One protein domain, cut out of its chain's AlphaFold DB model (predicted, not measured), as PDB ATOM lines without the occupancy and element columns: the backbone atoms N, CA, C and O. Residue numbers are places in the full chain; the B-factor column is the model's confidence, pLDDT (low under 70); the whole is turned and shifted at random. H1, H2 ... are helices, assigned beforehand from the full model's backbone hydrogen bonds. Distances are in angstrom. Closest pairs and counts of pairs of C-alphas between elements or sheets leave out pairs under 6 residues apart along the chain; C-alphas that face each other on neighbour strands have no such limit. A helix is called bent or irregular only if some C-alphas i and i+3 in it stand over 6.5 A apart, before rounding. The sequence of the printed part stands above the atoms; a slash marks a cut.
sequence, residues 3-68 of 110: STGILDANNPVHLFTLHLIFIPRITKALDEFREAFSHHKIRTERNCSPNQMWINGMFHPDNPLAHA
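What this domain is: This is residues 3 to 68 of the 110 residues of an uncharacterized protein of Paramuricea clavata (UniProt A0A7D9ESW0). Look first for one long, gently bent helix, H1, which makes most of the longest axis; the short helix H2 sits at its far end, where the chain loops through residues 40 to 49 and the two helices meet at a steep angle. Stretches with no named element, residues 3 to 11 and 59 to 68, lie at the two ends of this drawn-out shape. The printed part has 66 residues with two named helices, H1 then H2, and no named strand; the class is all helix. It is extended, with a radius of gyration of the C-alphas of 20.9 A, and spans 60 by 30 by 17 A.

How they stand to each other: Begin at H1, residues 12 to 39, assigned as one helix by its hydrogen bonds but bent: C-alphas 21 and 24 are 6.5 A apart. Its arms H1a, residues 12 to 21, and H1b, residues 24 to 39, stand at a steep tilt of 36 degrees, only just past shallow. H1b touches H2, residues 50 to 58, with residues 37 to 39 alone; the closest C-alphas, of Ser 38 and Pro 50, are 5.0 A apart. H1b and H2 run the same way at a steep tilt of 59 degrees. H1a and H2 are apart. In H1a, H1b and H2 every O i to N i+4 pair is within hydrogen-bond range.

Where its parts are: Find C-alpha 12 at (12.559, 21.142, -30.340); from there H1a runs 14.3 A. H1b runs 22.8 A, from C-alpha 24 to C-alpha 39 at (-18.082, 39.929, -47.299). H2 runs 12.2 A and ends at C-alpha 58, (-31.366, 36.986, -37.526).

The domain as a whole: The C-alphas farthest apart, of Gly 5 and Pro 61, are 61.5 A from each other. Residues 8 to 13 stand free, and so do residues 19 to 34 of H1. The printed part has no cut, and the link from H1 to H2 is short, with 10 residues. Mean pLDDT of the printed part is 90.5; residues 67 to 68 are under 70.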
ATOM      1  N   SER A   3      14.295  15.841 -45.545       75.06
ATOM      2  CA  SER A   3      15.091  14.911 -46.369       75.06
ATOM      3  C   SER A   3      16.483  15.429 -46.753       75.06
ATOM      4  O   SER A   3      17.333  14.661 -47.190       75.06
ATOM      5  N   THR A   4      16.719  16.734 -46.600       84.50
ATOM      6  CA  THR A   4      17.999  17.398 -46.878       84.50
ATOM      7  C   THR A   4      18.757  17.765 -45.595       84.50
ATOM      8  O   THR A   4      19.787  18.422 -45.688       84.50
ATOM      9  N   GLY A   5      18.247  17.399 -44.410       80.50
ATOM     10  CA  GLY A   5      18.875  17.659 -43.104       80.50
ATOM     11  C   GLY A   5      18.852  19.119 -42.627       80.50
ATOM     12  O   GLY A   5      19.494  19.447 -41.636       80.50
ATOM     13  N   ILE A   6      18.134  20.005 -43.322       85.69
ATOM     14  CA  ILE A   6      18.053  21.446 -43.004       85.69
ATOM     15  C   ILE A   6      17.041  21.706 -41.884       85.69
ATOM     16  O   ILE A   6      17.195  22.635 -41.098       85.69
ATOM     17  N   LEU A   7      15.992  20.890 -41.833       86.50
ATOM     18  CA  LEU A   7      14.989  20.904 -40.781       86.50
ATOM     19  C   LEU A   7      15.027  19.545 -40.087       86.50
ATOM     20  O   LEU A   7      15.076  18.519 -40.758       86.50
ATOM     21  N   ASP A   8      15.005  19.549 -38.762       88.56
ATOM     22  CA  ASP A   8      14.957  18.328 -37.959       88.56
ATOM     23  C   ASP A   8      13.675  18.372 -37.135       88.56
ATOM     24  O   ASP A   8      13.544  19.209 -36.240       88.56
ATOM     25  N   ALA A   9      12.726  17.502 -37.477       85.31
ATOM     26  CA  ALA A   9      11.423  17.413 -36.828       85.31
ATOM     27  C   ALA A   9      11.507  16.874 -35.390       85.31
ATOM     28  O   ALA A   9      10.571  17.058 -34.621       85.31
ATOM     29  N   ASN A  10      12.623  16.247 -35.006       89.38
ATOM     30  CA  ASN A  10      12.859  15.800 -33.634       89.38
ATOM     31  C   ASN A  10      13.595  16.856 -32.798       89.38
ATOM     32  O   ASN A  10      13.739  16.693 -31.586       89.38
ATOM     33  N   ASN A  11      14.060  17.947 -33.419       92.75
ATOM     34  CA  ASN A  11      14.742  19.024 -32.719       92.75
ATOM     35  C   ASN A  11      13.726  20.072 -32.222       92.75
ATOM     36  O   ASN A  11      13.138  20.804 -33.030       92.75
ATOM     37  N   PRO A  12      13.553  20.228 -30.896       92.88
ATOM     38  CA  PRO A  12      12.559  21.142 -30.340       92.88
ATOM     39  C   PRO A  12      12.838  22.615 -30.678       92.88
ATOM     40  O   PRO A  12      11.901  23.403 -30.784       92.88
ATOM     41  N   VAL A  13      14.099  23.006 -30.901       94.69
ATOM     42  CA  VAL A  13      14.471  24.381 -31.281       94.69
ATOM     43  C   VAL A  13      14.030  24.692 -32.710       94.69
ATOM     44  O   VAL A  13      13.547  25.791 -32.992       94.69
ATOM     45  N   HIS A  14      14.161  23.722 -33.618       94.25
ATOM     46  CA  HIS A  14      13.714  23.863 -35.002       94.25
ATOM     47  C   HIS A  14      12.188  23.978 -35.070       94.25
ATOM     48  O   HIS A  14      11.680  24.902 -35.707       94.25
ATOM     49  N   LEU A  15      11.463  23.119 -34.343       93.69
ATOM     50  CA  LEU A  15      10.004  23.199 -34.224       93.69
ATOM     51  C   LEU A  15       9.542  24.528 -33.617       93.69
ATOM     52  O   LEU A  15       8.656  25.180 -34.166       93.69
ATOM     53  N   PHE A  16      10.171  24.969 -32.521       94.94
ATOM     54  CA  PHE A  16       9.844  26.244 -31.882       94.94
ATOM     55  C   PHE A  16      10.029  27.425 -32.840       94.94
ATOM     56  O   PHE A  16       9.161  28.291 -32.940       94.94
ATOM     57  N   THR A  17      11.133  27.437 -33.588       94.50
ATOM     58  CA  THR A  17      11.422  28.481 -34.577       94.50
ATOM     59  C   THR A  17      10.385  28.483 -35.702       94.50
ATOM     60  O   THR A  17       9.922  29.548 -36.116       94.50
ATOM     61  N   LEU A  18       9.972  27.298 -36.167       93.88
ATOM     62  CA  LEU A  18       8.909  27.152 -37.159       93.88
ATOM     63  C   LEU A  18       7.593  27.738 -36.632       93.88
ATOM     64  O   LEU A  18       6.984  28.580 -37.291       93.88
ATOM     65  N   HIS A  19       7.185  27.355 -35.422       95.69
ATOM     66  CA  HIS A  19       5.972  27.863 -34.785       95.69
ATOM     67  C   HIS A  19       6.004  29.383 -34.617       95.69
ATOM     68  O   HIS A  19       5.060  30.059 -35.022       95.69
ATOM     69  N   LEU A  20       7.108  29.933 -34.108       96.38
ATOM     70  CA  LEU A  20       7.283  31.371 -33.913       96.38
ATOM     71  C   LEU A  20       7.061  32.166 -35.207       96.38
ATOM     72  O   LEU A  20       6.464  33.239 -35.185       96.38
ATOM     73  N   ILE A  21       7.543  31.647 -36.338       96.00
ATOM     74  CA  ILE A  21       7.461  32.339 -37.627       96.00
ATOM     75  C   ILE A  21       6.110  32.103 -38.304       96.00
ATOM     76  O   ILE A  21       5.523  33.044 -38.845       96.00
ATOM     77  N   PHE A  22       5.636  30.858 -38.340       96.44
ATOM     78  CA  PHE A  22       4.508  30.471 -39.183       96.44
ATOM     79  C   PHE A  22       3.154  30.603 -38.499       96.44
ATOM     80  O   PHE A  22       2.210  30.964 -39.191       96.44
ATOM     81  N   ILE A  23       3.042  30.413 -37.181       97.62
ATOM     82  CA  ILE A  23       1.769  30.623 -36.470       97.62
ATOM     83  C   ILE A  23       1.203  32.026 -36.733       97.62
ATOM     84  O   ILE A  23       0.099  32.106 -37.268       97.62
ATOM     85  N   PRO A  24       1.925  33.138 -36.478       97.88
ATOM     86  CA  PRO A  24       1.354  34.468 -36.700       97.88
ATOM     87  C   PRO A  24       1.013  34.729 -38.174       97.88
ATOM     88  O   PRO A  24       0.072  35.462 -38.472       97.88
ATOM     89  N   ARG A  25       1.749  34.121 -39.113       97.88
ATOM     90  CA  ARG A  25       1.476  34.245 -40.554       97.88
ATOM     91  C   ARG A  25       0.210  33.501 -40.958       97.88
ATOM     92  O   ARG A  25      -0.587  34.051 -41.708       97.88
ATOM     93  N   ILE A  26       0.043  32.274 -40.468       98.06
ATOM     94  CA  ILE A  26      -1.143  31.454 -40.719       98.06
ATOM     95  C   ILE A  26      -2.361  32.137 -40.108       98.06
ATOM     96  O   ILE A  26      -3.340  32.333 -40.816       98.06
ATOM     97  N   THR A  27      -2.285  32.578 -38.849       98.00
ATOM     98  CA  THR A  27      -3.376  33.316 -38.198       98.00
ATOM     99  C   THR A  27      -3.766  34.550 -39.002       98.00
ATOM    100  O   THR A  27      -4.932  34.705 -39.342       98.00
ATOM    101  N   LYS A  28      -2.792  35.371 -39.414       98.06
ATOM    102  CA  LYS A  28      -3.067  36.546 -40.247       98.06
ATOM    103  C   LYS A  28      -3.752  36.180 -41.570       98.06
ATOM    104  O   LYS A  28      -4.705  36.842 -41.964       98.06
ATOM    105  N   ALA A  29      -3.282  35.139 -42.255       98.06
ATOM    106  CA  ALA A  29      -3.888  34.690 -43.507       98.06
ATOM    107  C   ALA A  29      -5.321  34.166 -43.302       98.06
ATOM    108  O   ALA A  29      -6.184  34.390 -44.147       98.06
ATOM    109  N   LEU A  30      -5.582  33.493 -42.179       98.06
ATOM    110  CA  LEU A  30      -6.922  33.045 -41.806       98.06
ATOM    111  C   LEU A  30      -7.848  34.224 -41.508       98.06
ATOM    112  O   LEU A  30      -8.990  34.205 -41.955       98.06
ATOM    113  N   ASP A  31      -7.362  35.256 -40.818       98.06
ATOM    114  CA  ASP A  31      -8.135  36.471 -40.553       98.06
ATOM    115  C   ASP A  31      -8.488  37.195 -41.859       98.06
ATOM    116  O   ASP A  31      -9.645  37.546 -42.089       98.06
ATOM    117  N   GLU A  32      -7.516  37.352 -42.762       97.56
ATOM    118  CA  GLU A  32      -7.734  37.937 -44.089       97.56
ATOM    119  C   GLU A  32      -8.739  37.120 -44.911       97.56
ATOM    120  O   GLU A  32      -9.651  37.686 -45.519       97.56
ATOM    121  N   PHE A  33      -8.611  35.790 -44.904       96.75
ATOM    122  CA  PHE A  33      -9.561  34.905 -45.570       96.75
ATOM    123  C   PHE A  33     -10.958  35.033 -44.970       96.75
ATOM    124  O   PHE A  33     -11.923  35.162 -45.719       96.75
ATOM    125  N   ARG A  34     -11.080  35.032 -43.638       96.12
ATOM    126  CA  ARG A  34     -12.360  35.167 -42.940       96.12
ATOM    127  C   ARG A  34     -13.047  36.464 -43.338       96.12
ATOM    128  O   ARG A  34     -14.207  36.436 -43.730       96.12
ATOM    129  N   GLU A  35     -12.340  37.585 -43.276       95.88
ATOM    130  CA  GLU A  35     -12.906  38.884 -43.636       95.88
ATOM    131  C   GLU A  35     -13.299  38.945 -45.114       95.88
ATOM    132  O   GLU A  35     -14.402  39.387 -45.441       95.88
ATOM    133  N   ALA A  36     -12.452  38.446 -46.016       95.44
ATOM    134  CA  ALA A  36     -12.768  38.399 -47.438       95.44
ATOM    135  C   ALA A  36     -13.988  37.511 -47.719       95.44
ATOM    136  O   ALA A  36     -14.894  37.911 -48.449       95.44
ATOM    137  N   PHE A  37     -14.039  36.323 -47.118       93.81
ATOM    138  CA  PHE A  37     -15.103  35.353 -47.332       93.81
ATOM    139  C   PHE A  37     -16.442  35.844 -46.773       93.81
ATOM    140  O   PHE A  37     -17.450  35.790 -47.473       93.81
ATOM    141  N   SER A  38     -16.455  36.411 -45.565       94.00
ATOM    142  CA  SER A  38     -17.668  36.927 -44.912       94.00
ATOM    143  C   SER A  38     -18.358  38.058 -45.691       94.00
ATOM    144  O   SER A  38     -19.584  38.224 -45.620       94.00
ATOM    145  N   HIS A  39     -17.589  38.822 -46.472       93.75
ATOM    146  CA  HIS A  39     -18.082  39.929 -47.299       93.75
ATOM    147  C   HIS A  39     -18.191  39.585 -48.792       93.75
ATOM    148  O   HIS A  39     -18.800  40.339 -49.558       93.75
ATOM    149  N   HIS A  40     -17.652  38.445 -49.223       93.31
ATOM    150  CA  HIS A  40     -17.731  37.990 -50.604       93.31
ATOM    151  C   HIS A  40     -19.153  37.542 -50.955       93.31
ATOM    152  O   HIS A  40     -19.775  36.754 -50.246       93.31
ATOM    153  N   LYS A  41     -19.668  38.023 -52.088       92.00
ATOM    154  CA  LYS A  41     -21.018  37.701 -52.550       92.00
ATOM    155  C   LYS A  41     -21.075  36.312 -53.171       92.00
ATOM    156  O   LYS A  41     -20.328  36.002 -54.096       92.00
ATOM    157  N   ILE A  42     -22.011  35.490 -52.716       90.69
ATOM    158  CA  ILE A  42     -22.183  34.133 -53.222       90.69
ATOM    159  C   ILE A  42     -23.170  34.155 -54.391       90.69
ATOM    160  O   ILE A  42     -24.328  34.548 -54.256       90.69
ATOM    161  N   ARG A  43     -22.716  33.700 -55.565       90.06
ATOM    162  CA  ARG A  43     -23.517  33.705 -56.803       90.06
ATOM    163  C   ARG A  43     -24.816  32.903 -56.678       90.06
ATOM    164  O   ARG A  43     -25.821  33.304 -57.254       90.06
ATOM    165  N   THR A  44     -24.790  31.780 -55.961       89.56
ATOM    166  CA  THR A  44     -25.957  30.901 -55.769       89.56
ATOM    167  C   THR A  44     -26.954  31.454 -54.752       89.56
ATOM    168  O   THR A  44     -28.143  31.195 -54.878       89.56
ATOM    169  N   GLU A  45     -26.506  32.308 -53.831       88.25
ATOM    170  CA  GLU A  45     -27.323  32.879 -52.751       88.25
ATOM    171  C   GLU A  45     -27.788  34.295 -53.090       88.25
ATOM    172  O   GLU A  45     -27.631  35.237 -52.315       88.25
ATOM    173  N   ARG A  46     -28.303  34.482 -54.313       89.38
ATOM    174  CA  ARG A  46     -28.795  35.782 -54.811       89.38
ATOM    175  C   ARG A  46     -27.771  36.920 -54.697       89.38
ATOM    176  O   ARG A  46     -28.152  38.085 -54.588       89.38
ATOM    177  N   ASN A  47     -26.477  36.600 -54.777       90.31
ATOM    178  CA  ASN A  47     -25.386  37.569 -54.655       90.31
ATOM    179  C   ASN A  47     -25.309  38.231 -53.260       90.31
ATOM    180  O   ASN A  47     -24.806  39.351 -53.139       90.31
ATOM    181  N   CYS A  48     -25.803  37.557 -52.217       90.75
ATOM    182  CA  CYS A  48     -25.628  37.955 -50.823       90.75
ATOM    183  C   CYS A  48     -24.288  37.443 -50.278       90.75
ATOM    184  O   CYS A  48     -23.824  36.367 -50.658       90.75
ATOM    185  N   SER A  49     -23.652  38.215 -49.395       95.81
ATOM    186  CA  SER A  49     -22.493  37.728 -48.638       95.81
ATOM    187  C   SER A  49     -22.927  36.912 -47.414       95.81
ATOM    188  O   SER A  49     -24.049  37.112 -46.935       95.81
ATOM    189  N   PRO A  50     -22.061  36.049 -46.849       95.00
ATOM    190  CA  PRO A  50     -22.361  35.331 -45.610       95.00
ATOM    191  C   PRO A  50     -22.848  36.239 -44.475       95.00
ATOM    192  O   PRO A  50     -23.860  35.937 -43.850       95.00
ATOM    193  N   ASN A  51     -22.211  37.398 -44.265       95.06
ATOM    194  CA  ASN A  51     -22.668  38.371 -43.265       95.06
ATOM    195  C   ASN A  51     -24.091  38.877 -43.547       95.06
ATOM    196  O   ASN A  51     -24.894  39.006 -42.629       95.06
ATOM    197  N   GLN A  52     -24.431  39.141 -44.811       94.31
ATOM    198  CA  GLN A  52     -25.785  39.562 -45.179       94.31
ATOM    199  C   GLN A  52     -26.803  38.442 -44.962       94.31
ATOM    200  O   GLN A  52     -27.894  38.705 -44.468       94.31
ATOM    201  N   MET A  53     -26.452  37.200 -45.299       93.25
ATOM    202  CA  MET A  53     -27.305  36.037 -45.043       93.25
ATOM    203  C   MET A  53     -27.544  35.839 -43.547       93.25
ATOM    204  O   MET A  53     -28.686  35.643 -43.147       93.25
ATOM    205  N   TRP A  54     -26.494  35.953 -42.729       91.50
ATOM    206  CA  TRP A  54     -26.598  35.880 -41.274       91.50
ATOM    207  C   TRP A  54     -27.544  36.946 -40.729       91.50
ATOM    208  O   TRP A  54     -28.500  36.621 -40.034       91.50
ATOM    209  N   ILE A  55     -27.323  38.212 -41.095       92.00
ATOM    210  CA  ILE A  55     -28.169  39.332 -40.669       92.00
ATOM    211  C   ILE A  55     -29.625  39.097 -41.089       92.00
ATOM    212  O   ILE A  55     -30.528  39.228 -40.268       92.00
ATOM    213  N   ASN A  56     -29.861  38.696 -42.341       90.69
ATOM    214  CA  ASN A  56     -31.205  38.397 -42.836       90.69
ATOM    215  C   ASN A  56     -31.864  37.247 -42.062       90.69
ATOM    216  O   ASN A  56     -33.049  37.326 -41.757       90.69
ATOM    217  N   GLY A  57     -31.103  36.204 -41.722       89.94
ATOM    218  CA  GLY A  57     -31.571  35.102 -40.885       89.94
ATOM    219  C   GLY A  57     -31.915  35.560 -39.468       89.94
ATOM    220  O   GLY A  57     -32.953  35.179 -38.941       89.94
ATOM    221  N   MET A  58     -31.104  36.432 -38.863       89.12
ATOM    222  CA  MET A  58     -31.366  36.986 -37.526       89.12
ATOM    223  C   MET A  58     -32.622  37.858 -37.466       89.12
ATOM    224  O   MET A  58     -33.251  37.933 -36.419       89.12
ATOM    225  N   PHE A  59     -33.018  38.485 -38.571       88.19
ATOM    226  CA  PHE A  59     -34.275  39.236 -38.655       88.19
ATOM    227  C   PHE A  59     -35.466  38.398 -39.141       88.19
ATOM    228  O   PHE A  59     -36.569  38.933 -39.276       88.19
ATOM    229  N   HIS A  60     -35.273  37.109 -39.435       86.00
ATOM    230  CA  HIS A  60     -36.358  36.252 -39.887       86.00
ATOM    231  C   HIS A  60     -37.331  35.978 -38.727       86.00
ATOM    232  O   HIS A  60     -36.881  35.567 -37.656       86.00
ATOM    233  N   PRO A  61     -38.650  36.170 -38.912       81.81
ATOM    234  CA  PRO A  61     -39.631  36.031 -37.832       81.81
ATOM    235  C   PRO A  61     -39.687  34.616 -37.251       81.81
ATOM    236  O   PRO A  61     -40.009  34.468 -36.083       81.81
ATOM    237  N   ASP A  62     -39.323  33.601 -38.031       82.31
ATOM    238  CA  ASP A  62     -39.305  32.203 -37.578       82.31
ATOM    239  C   ASP A  62     -37.934  31.757 -37.038       82.31
ATOM    240  O   ASP A  62     -37.686  30.564 -36.885       82.31
ATOM    241  N   ASN A  63     -36.992  32.681 -36.817       81.56
ATOM    242  CA  ASN A  63     -35.693  32.328 -36.259       81.56
ATOM    243  C   ASN A  63     -35.761  32.277 -34.719       81.56
ATOM    244  O   ASN A  63     -35.857  33.333 -34.090       81.56
ATOM    245  N   PRO A  64     -35.618  31.099 -34.087       74.81
ATOM    246  CA  PRO A  64     -35.674  30.971 -32.628       74.81
ATOM    247  C   PRO A  64     -34.533  31.722 -31.918       74.81
ATOM    248  O   PRO A  64     -34.702  32.198 -30.796       74.81
ATOM    249  N   LEU A  65     -33.384  31.915 -32.586       75.44
ATOM    250  CA  LEU A  65     -32.264  32.701 -32.052       75.44
ATOM    251  C   LEU A  65     -32.600  34.196 -31.931       75.44
ATOM    252  O   LEU A  65     -31.984  34.897 -31.131       75.44
ATOM    253  N   ALA A  66     -33.549  34.697 -32.728       71.19
ATOM    254  CA  ALA A  66     -33.956  36.101 -32.711       71.19
ATOM    255  C   ALA A  66     -34.858  36.439 -31.512       71.19
ATOM    256  O   ALA A  66     -34.882  37.589 -31.072       71.19
ATOM    257  N   HIS A  67     -35.566  35.440 -30.974       69.06
ATOM    258  CA  HIS A  67     -36.572  35.610 -29.917       69.06
ATOM    259  C   HIS A  67     -36.088  35.205 -28.521       69.06
ATOM    260  O   HIS A  67     -36.863  35.262 -27.573       69.06
ATOM    261  N   ALA A  68     -34.806  34.843 -28.373       64.62
ATOM    262  CA  ALA A  68     -34.214  34.372 -27.114       64.62
ATOM    263  C   ALA A  68     -34.940  33.156 -26.494       64.62
ATOM    264  O   ALA A  68     -34.883  32.944 -25.288       64.62
TER     265      ALA A  68